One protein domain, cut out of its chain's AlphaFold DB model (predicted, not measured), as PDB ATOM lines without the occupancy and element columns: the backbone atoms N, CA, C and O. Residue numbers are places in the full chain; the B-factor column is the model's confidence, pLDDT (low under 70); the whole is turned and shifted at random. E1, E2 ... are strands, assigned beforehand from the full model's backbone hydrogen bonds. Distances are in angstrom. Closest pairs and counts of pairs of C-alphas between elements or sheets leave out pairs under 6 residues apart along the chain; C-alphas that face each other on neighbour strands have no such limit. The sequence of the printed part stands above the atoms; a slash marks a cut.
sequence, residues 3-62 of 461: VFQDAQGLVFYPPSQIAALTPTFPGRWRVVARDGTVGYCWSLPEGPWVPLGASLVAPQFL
ATOM      1  N   VAL A   3     168.518  41.976  88.053       96.88
ATOM      2  CA  VAL A   3     168.901  40.820  87.238       96.88
ATOM      3  C   VAL A   3     169.948  40.039  88.006       96.88
ATOM      4  O   VAL A   3     170.965  40.592  88.421       96.88
ATOM      5  N   PHE A   4     169.697  38.756  88.208       96.88
ATOM      6  CA  PHE A   4     170.624  37.866  88.892       96.88
ATOM      7  C   PHE A   4     170.572  36.474  88.266       96.88
ATOM      8  O   PHE A   4     169.730  36.202  87.414       96.88
ATOM      9  N   GLN A   5     171.513  35.611  88.624       95.12
ATOM     10  CA  GLN A   5     171.643  34.275  88.061       95.12
ATOM     11  C   GLN A   5     171.435  33.209  89.133       95.12
ATOM     12  O   GLN A   5     172.131  33.217  90.149       95.12
ATOM     13  N   ASP A   6     170.513  32.280  88.890       93.81
ATOM     14  CA  ASP A   6     170.326  31.082  89.708       93.81
ATOM     15  C   ASP A   6     170.864  29.825  88.995       93.81
ATOM     16  O   ASP A   6     171.555  29.911  87.976       93.81
ATOM     17  N   ALA A   7     170.572  28.639  89.535       87.25
ATOM     18  CA  ALA A   7     171.033  27.374  88.961       87.25
ATOM     19  C   ALA A   7     170.471  27.081  87.553       87.25
ATOM     20  O   ALA A   7     171.045  26.268  86.834       87.25
ATOM     21  N   GLN A   8     169.369  27.725  87.155       88.19
ATOM     22  CA  GLN A   8     168.665  27.474  85.895       88.19
ATOM     23  C   GLN A   8     168.923  28.555  84.836       88.19
ATOM     24  O   GLN A   8     168.683  28.311  83.654       88.19
ATOM     25  N   GLY A   9     169.402  29.740  85.224       91.19
ATOM     26  CA  GLY A   9     169.740  30.806  84.284       91.19
ATOM     27  C   GLY A   9     169.574  32.203  84.865       91.19
ATOM     28  O   GLY A   9     169.627  32.406  86.077       91.19
ATOM     29  N   LEU A  10     169.396  33.183  83.978       95.69
ATOM     30  CA  LEU A  10     169.138  34.564  84.380       95.69
ATOM     31  C   LEU A  10     167.683  34.723  84.807       95.69
ATOM     32  O   LEU A  10     166.771  34.274  84.109       95.69
ATOM     33  N   VAL A  11     167.486  35.405  85.926       96.94
ATOM     34  CA  VAL A  11     166.193  35.726  86.523       96.94
ATOM     35  C   VAL A  11     166.026  37.235  86.680       96.94
ATOM     36  O   VAL A  11     166.992  37.971  86.888       96.94
ATOM     37  N   PHE A  12     164.780  37.686  86.561       97.00
ATOM     38  CA  PHE A  12     164.407  39.095  86.488       97.00
ATOM     39  C   PHE A  12     163.296  39.374  87.496       97.00
ATOM     40  O   PHE A  12     162.160  38.919  87.342       97.00
ATOM     41  N   TYR A  13     163.624  40.151  88.524       95.62
ATOM     42  CA  TYR A  13     162.680  40.538  89.568       95.62
ATOM     43  C   TYR A  13     162.637  42.062  89.707       95.62
ATOM     44  O   TYR A  13     163.671  42.727  89.596       95.62
ATOM     45  N   PRO A  14     161.466  42.667  89.947       94.06
ATOM     46  CA  PRO A  14     161.416  44.053  90.381       94.06
ATOM     47  C   PRO A  14     162.070  44.184  91.769       94.06
ATOM     48  O   PRO A  14     162.014  43.237  92.558       94.06
ATOM     49  N   PRO A  15     162.653  45.349  92.113       95.12
ATOM     50  CA  PRO A  15     163.240  45.570  93.438       95.12
ATOM     51  C   PRO A  15     162.290  45.238  94.601       95.12
ATOM     52  O   PRO A  15     162.715  44.675  95.605       95.12
ATOM     53  N   SER A  16     160.986  45.484  94.420       94.06
ATOM     54  CA  SER A  16     159.917  45.173  95.382       94.06
ATOM     55  C   SER A  16     159.711  43.689  95.684       94.06
ATOM     56  O   SER A  16     158.977  43.344  96.609       94.06
ATOM     57  N   GLN A  17     160.345  42.802  94.918       95.38
ATOM     58  CA  GLN A  17     160.310  41.359  95.130       95.38
ATOM     59  C   GLN A  17     161.652  40.801  95.613       95.38
ATOM     60  O   GLN A  17     161.808  39.585  95.662       95.38
ATOM     61  N   ILE A  18     162.618  41.641  95.986       97.56
ATOM     62  CA  ILE A  18     163.876  41.186  96.583       97.56
ATOM     63  C   ILE A  18     163.786  41.300  98.103       97.56
ATOM     64  O   ILE A  18     163.560  42.386  98.638       97.56
ATOM     65  N   ALA A  19     163.976  40.172  98.782       97.12
ATOM     66  CA  ALA A  19     164.001  40.065 100.235       97.12
ATOM     67  C   ALA A  19     165.346  40.479 100.825       97.12
ATOM     68  O   ALA A  19     165.372  41.238 101.792       97.12
ATOM     69  N   ALA A  20     166.448  40.022 100.231       97.94
ATOM     70  CA  ALA A  20     167.781  40.326 100.729       97.94
ATOM     71  C   ALA A  20     168.837  40.359  99.621       97.94
ATOM     72  O   ALA A  20     168.765  39.632  98.626       97.94
ATOM     73  N   LEU A  21     169.854  41.185  99.846       98.25
ATOM     74  CA  LEU A  21     171.089  41.291  99.083       98.25
ATOM     75  C   LEU A  21     172.245  41.164 100.072       98.25
ATOM     76  O   LEU A  21     172.357  41.956 101.002       98.25
ATOM     77  N   THR A  22     173.102  40.163  99.910       97.06
ATOM     78  CA  THR A  22     174.231  39.926 100.822       97.06
ATOM     79  C   THR A  22     175.528  39.831 100.031       97.06
ATOM     80  O   THR A  22     175.596  39.009  99.113       97.06
ATOM     81  N   PRO A  23     176.564  40.625 100.353       96.06
ATOM     82  CA  PRO A  23     177.852  40.501  99.692       96.06
ATOM     83  C   PRO A  23     178.432  39.115  99.987       96.06
ATOM     84  O   PRO A  23     178.407  38.636 101.119       96.06
ATOM     85  N   THR A  24     178.934  38.452  98.954       93.50
ATOM     86  CA  THR A  24     179.503  37.106  99.038       93.50
ATOM     87  C   THR A  24     180.723  36.975  98.126       93.50
ATOM     88  O   THR A  24     180.964  37.761  97.202       93.50
ATOM     89  N   PHE A  25     181.547  35.975  98.402       89.88
ATOM     90  CA  PHE A  25     182.731  35.672  97.609       89.88
ATOM     91  C   PHE A  25     182.340  35.270  96.162       89.88
ATOM     92  O   PHE A  25     181.316  34.604  95.977       89.88
ATOM     93  N   PRO A  26     183.102  35.661  95.114       91.06
ATOM     94  CA  PRO A  26     184.327  36.462  95.093       91.06
ATOM     95  C   PRO A  26     184.079  37.927  94.704       91.06
ATOM     96  O   PRO A  26     184.663  38.423  93.748       91.06
ATOM     97  N   GLY A  27     183.206  38.621  95.438       91.69
ATOM     98  CA  GLY A  27     182.805  39.992  95.100       91.69
ATOM     99  C   GLY A  27     181.515  40.040  94.285       91.69
ATOM    100  O   GLY A  27     181.360  40.883  93.408       91.69
ATOM    101  N   ARG A  28     180.595  39.116  94.572       94.81
ATOM    102  CA  ARG A  28     179.232  39.095  94.034       94.81
ATOM    103  C   ARG A  28     178.237  39.350  95.168       94.81
ATOM    104  O   ARG A  28     178.605  39.368  96.339       94.81
ATOM    105  N   TRP A  29     176.971  39.509  94.837       97.19
ATOM    106  CA  TRP A  29     175.879  39.673  95.787       97.19
ATOM    107  C   TRP A  29     174.941  38.486  95.673       97.19
ATOM    108  O   TRP A  29     174.392  38.234  94.600       97.19
ATOM    109  N   ARG A  30     174.754  37.759  96.775       97.44
ATOM    110  CA  ARG A  30     173.671  36.788  96.906       97.44
ATOM    111  C   ARG A  30     172.359  37.552  96.980       97.44
ATOM    112  O   ARG A  30     172.198  38.416  97.837       97.44
ATOM    113  N   VAL A  31     171.442  37.212  96.090       98.19
ATOM    114  CA  VAL A  31     170.097  37.772  96.001       98.19
ATOM    115  C   VAL A  31     169.118  36.710  96.468       98.19
ATOM    116  O   VAL A  31     169.168  35.580  95.981       98.19
ATOM    117  N   VAL A  32     168.231  37.076  97.388       98.19
ATOM    118  CA  VAL A  32     167.097  36.245  97.798       98.19
ATOM    119  C   VAL A  32     165.819  36.986  97.443       98.19
ATOM    120  O   VAL A  32     165.591  38.103  97.906       98.19
ATOM    121  N   ALA A  33     165.003  36.385  96.586       97.69
ATOM    122  CA  ALA A  33     163.709  36.921  96.200       97.69
ATOM    123  C   ALA A  33     162.626  36.586  97.238       97.69
ATOM    124  O   ALA A  33     162.771  35.697  98.077       97.69
ATOM    125  N   ARG A  34     161.495  37.286  97.145       95.81
ATOM    126  CA  ARG A  34     160.307  37.101  97.988       95.81
ATOM    127  C   ARG A  34     159.697  35.701  97.870       95.81
ATOM    128  O   ARG A  34     158.954  35.295  98.747       95.81
ATOM    129  N   ASP A  35     159.952  34.960  96.803       95.88
ATOM    130  CA  ASP A  35     159.482  33.574  96.664       95.88
ATOM    131  C   ASP A  35     160.509  32.536  97.155       95.88
ATOM    132  O   ASP A  35     160.289  31.337  97.010       95.88
ATOM    133  N   GLY A  36     161.626  32.989  97.736       96.06
ATOM    134  CA  GLY A  36     162.729  32.136  98.169       96.06
ATOM    135  C   GLY A  36     163.720  31.782  97.056       96.06
ATOM    136  O   GLY A  36     164.681  31.062  97.323       96.06
ATOM    137  N   THR A  37     163.547  32.284  95.826       96.12
ATOM    138  CA  THR A  37     164.545  32.106  94.758       96.12
ATOM    139  C   THR A  37     165.873  32.726  95.181       96.12
ATOM    140  O   THR A  37     165.932  33.903  95.538       96.12
ATOM    141  N   VAL A  38     166.950  31.941  95.105       96.88
ATOM    142  CA  VAL A  38     168.309  32.381  95.436       96.88
ATOM    143  C   VAL A  38     169.171  32.391  94.184       96.88
ATOM    144  O   VAL A  38     169.242  31.401  93.457       96.88
ATOM    145  N   GLY A  39     169.892  33.485  93.969       96.31
ATOM    146  CA  GLY A  39     170.923  33.554  92.941       96.31
ATOM    147  C   GLY A  39     171.917  34.676  93.201       96.31
ATOM    148  O   GLY A  39     172.067  35.122  94.337       96.31
ATOM    149  N   TYR A  40     172.635  35.106  92.165       97.00
ATOM    150  CA  TYR A  40     173.780  36.004  92.315       97.00
ATOM    151  C   TYR A  40     173.833  37.086  91.240       97.00
ATOM    152  O   TYR A  40     173.604  36.813  90.063       97.00
ATOM    153  N   CYS A  41     174.192  38.305  91.633       96.19
ATOM    154  CA  CYS A  41     174.517  39.406  90.723       96.19
ATOM    155  C   CYS A  41     175.901  39.982  91.056       96.19
ATOM    156  O   CYS A  41     176.422  39.755  92.145       96.19
ATOM    157  N   TRP A  42     176.535  40.678  90.112       94.56
ATOM    158  CA  TRP A  42     177.909  41.190  90.280       94.56
ATOM    159  C   TRP A  42     177.981  42.680  90.589       94.56
ATOM    160  O   TRP A  42     179.002  43.166  91.063       94.56
ATOM    161  N   SER A  43     176.886  43.396  90.372       93.50
ATOM    162  CA  SER A  43     176.707  44.775  90.796       93.50
ATOM    163  C   SER A  43     175.637  44.824  91.875       93.50
ATOM    164  O   SER A  43     174.650  44.092  91.807       93.50
ATOM    165  N   LEU A  44     175.842  45.682  92.873       96.06
ATOM    166  CA  LEU A  44     174.815  45.979  93.861       96.06
ATOM    167  C   LEU A  44     173.659  46.700  93.152       96.06
ATOM    168  O   LEU A  44     173.886  47.787  92.616       96.06
ATOM    169  N   PRO A  45     172.444  46.130  93.117       93.94
ATOM    170  CA  PRO A  45     171.300  46.821  92.548       93.94
ATOM    171  C   PRO A  45     170.920  48.029  93.410       93.94
ATOM    172  O   PRO A  45     171.024  47.980  94.635       93.94
ATOM    173  N   GLU A  46     170.421  49.089  92.779       93.12
ATOM    174  CA  GLU A  46     169.796  50.200  93.496       93.12
ATOM    175  C   GLU A  46     168.405  49.801  93.999       93.12
ATOM    176  O   GLU A  46     167.640  49.122  93.305       93.12
ATOM    177  N   GLY A  47     168.063  50.237  95.208       91.69
ATOM    178  CA  GLY A  47     166.730  50.043  95.757       91.69
ATOM    179  C   GLY A  47     166.615  50.462  97.219       91.69
ATOM    180  O   GLY A  47     167.617  50.770  97.862       91.69
ATOM    181  N   PRO A  48     165.386  50.481  97.752       94.44
ATOM    182  CA  PRO A  48     165.086  51.063  99.058       94.44
ATOM    183  C   PRO A  48     165.373  50.113 100.240       94.44
ATOM    184  O   PRO A  48     164.823  50.296 101.323       94.44
ATOM    185  N   TRP A  49     166.196  49.076 100.046       96.06
ATOM    186  CA  TRP A  49     166.537  48.107 101.093       96.06
ATOM    187  C   TRP A  49     167.294  48.763 102.255       96.06
ATOM    188  O   TRP A  49     168.094  49.678 102.063       96.06
ATOM    189  N   VAL A  50     167.076  48.250 103.466       95.94
ATOM    190  CA  VAL A  50     167.683  48.765 104.697       95.94
ATOM    191  C   VAL A  50     168.924  47.940 105.048       95.94
ATOM    192  O   VAL A  50     168.866  46.710 104.977       95.94
ATOM    193  N   PRO A  51     170.041  48.568 105.453       96.06
ATOM    194  CA  PRO A  51     171.202  47.841 105.949       96.06
ATOM    195  C   PRO A  51     170.893  47.042 107.221       96.06
ATOM    196  O   PRO A  51     170.365  47.579 108.194       96.06
ATOM    197  N   LEU A  52     171.283  45.769 107.231       95.12
ATOM    198  CA  LEU A  52     171.248  44.882 108.388       95.12
ATOM    199  C   LEU A  52     172.523  44.030 108.410       95.12
ATOM    200  O   LEU A  52     172.671  43.062 107.660       95.12
ATOM    201  N   GLY A  53     173.475  44.425 109.257       92.50
ATOM    202  CA  GLY A  53     174.821  43.853 109.248       92.50
ATOM    203  C   GLY A  53     175.525  44.129 107.916       92.50
ATOM    204  O   GLY A  53     175.622  45.277 107.491       92.50
ATOM    205  N   ALA A  54     176.010  43.073 107.260       93.38
ATOM    206  CA  ALA A  54     176.600  43.167 105.922       93.38
ATOM    207  C   ALA A  54     175.554  43.121 104.790       93.38
ATOM    208  O   ALA A  54     175.895  43.368 103.636       93.38
ATOM    209  N   SER A  55     174.302  42.777 105.097       96.69
ATOM    210  CA  SER A  55     173.232  42.612 104.114       96.69
ATOM    211  C   SER A  55     172.426  43.899 103.935       96.69
ATOM    212  O   SER A  55     172.350  44.734 104.832       96.69
ATOM    213  N   LEU A  56     171.759  44.026 102.792       97.44
ATOM    214  CA  LEU A  56     170.629  44.928 102.598       97.44
ATOM    215  C   LEU A  56     169.358  44.084 102.537       97.44
ATOM    216  O   LEU A  56     169.316  43.095 101.806       97.44
ATOM    217  N   VAL A  57     168.332  44.446 103.300       97.38
ATOM    218  CA  VAL A  57     167.112  43.641 103.443       97.38
ATOM    219  C   VAL A  57     165.853  44.474 103.237       97.38
ATOM    220  O   VAL A  57     165.841  45.683 103.458       97.38
ATOM    221  N   ALA A  58     164.770  43.820 102.828       96.56
ATOM    222  CA  ALA A  58     163.412  44.341 102.914       96.56
ATOM    223  C   ALA A  58     162.749  43.729 104.164       96.56
ATOM    224  O   ALA A  58     162.339  42.565 104.114       96.56
ATOM    225  N   PRO A  59     162.652  44.461 105.293       96.00
ATOM    226  CA  PRO A  59     162.267  43.891 106.588       96.00
ATOM    227  C   PRO A  59     160.930  43.148 106.588       96.00
ATOM    228  O   PRO A  59     160.790  42.138 107.270       96.00
ATOM    229  N   GLN A  60     159.970  43.585 105.770       95.44
ATOM    230  CA  GLN A  60     158.662  42.939 105.625       95.44
ATOM    231  C   GLN A  60     158.714  41.500 105.079       95.44
ATOM    232  O   GLN A  60     157.712  40.791 105.145       95.44
ATOM    233  N   PHE A  61     159.839  41.077 104.497       95.62
ATOM    234  CA  PHE A  61     160.038  39.722 103.979       95.62
ATOM    235  C   PHE A  61     160.882  38.847 104.911       95.62
ATOM    236  O   PHE A  61     161.146  37.693 104.578       95.62
ATOM    237  N   LEU A  62     161.287  39.373 106.071       95.12
ATOM    238  CA  LEU A  62     162.008  38.613 107.081       95.12
ATOM    239  C   LEU A  62     161.042  38.044 108.123       95.12
ATOM    240  O   LEU A  62     160.154  38.734 108.619       95.12
TER     241      LEU A  62
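AT A GLANCE: This is residues 3 to 62 of the 461 residues of an uncharacterized protein of bacterium SCN 62-11 (UniProt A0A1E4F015). A strongly twisted antiparallel sheet of five strands, E5 E4 E3 E7 E6 in order, makes the body, with the hairpin E1 and E2 packed across its E5 edge. Residues 42 to 49 arch over one face of this sheet on their way from E5 at one edge to E6 at the other. The printed part has 60 residues with no named helix and seven named strands, E1 to E7 along the chain, and its class is all strand. It is compact, with a radius of gyration of the C-alphas of 10.4 A, and rounded, spanning 27 by 24 by 17 A.

IN THESE COORDINATES: The printed part begins with E1, residues 3 to 5, at C-alpha 3 (168.901, 40.820, 87.238). E2 follows as residues 10 to 13, 10.2 A long. E3, residues 18 to 24, is the longest strand by residues and measures 16.3 A; its C-alpha 18 is at (163.876, 41.186, 96.583). E4 is residues 28 to 33, 15.8 A, and E5 is residues 38 to 41, 10.5 A. E6, residues 50 to 52, spans 6.4 A. E7, residues 55 to 57, spans 6.2 A and ends at C-alpha 57 (167.112, 43.641, 103.443).

HOW THE PARTS SIT: In the five-stranded sheet E5 and E6 are the edge strands. E3, E4 and E5 form a meander, each strand the antiparallel neighbour of the one before. The hairpin E3 and E4 stands at 158 degrees between directions, with N 22 and O 30 2.9 A apart. The hairpin E4 and E5 stands at 141 degrees, with N 31 and O 39 2.8 A apart. On the other side of E3 lies E7, antiparallel at 177 degrees, with N 21 and O 56 2.8 A apart. E6 and E7 form a hairpin at 135 degrees, with N 50 and O 57 2.8 A apart. The hairpin E1 and E2 is a separate antiparallel sheet at 140 degrees, with N 11 and O 4 2.8 A apart. These N and O pairs are within hydrogen-bond range. E1 and E5 have 7 pairs of C-alphas within 8 A, the closest being Phe 4 and Cys 41 at 4.6 A. E2 and E5 are near each other, with 6 pairs of C-alphas within 10 A. E2 and E3 meet only through their link. Among the pairs that are apart are E1 and E6, E2 and E7, and E5 and E6.

THE WHOLE: The two C-alphas farthest apart are those of Gln 8 and Gly 53, at 29.2 A. The strands of the five-stranded sheet turn by 108 degrees from edge to edge. The link from E5 to E6, with 8 residues, is short, and the other links between strands are tight. The printed part has no cut. Its mean pLDDT is 95.2, and no printed residue is under 70.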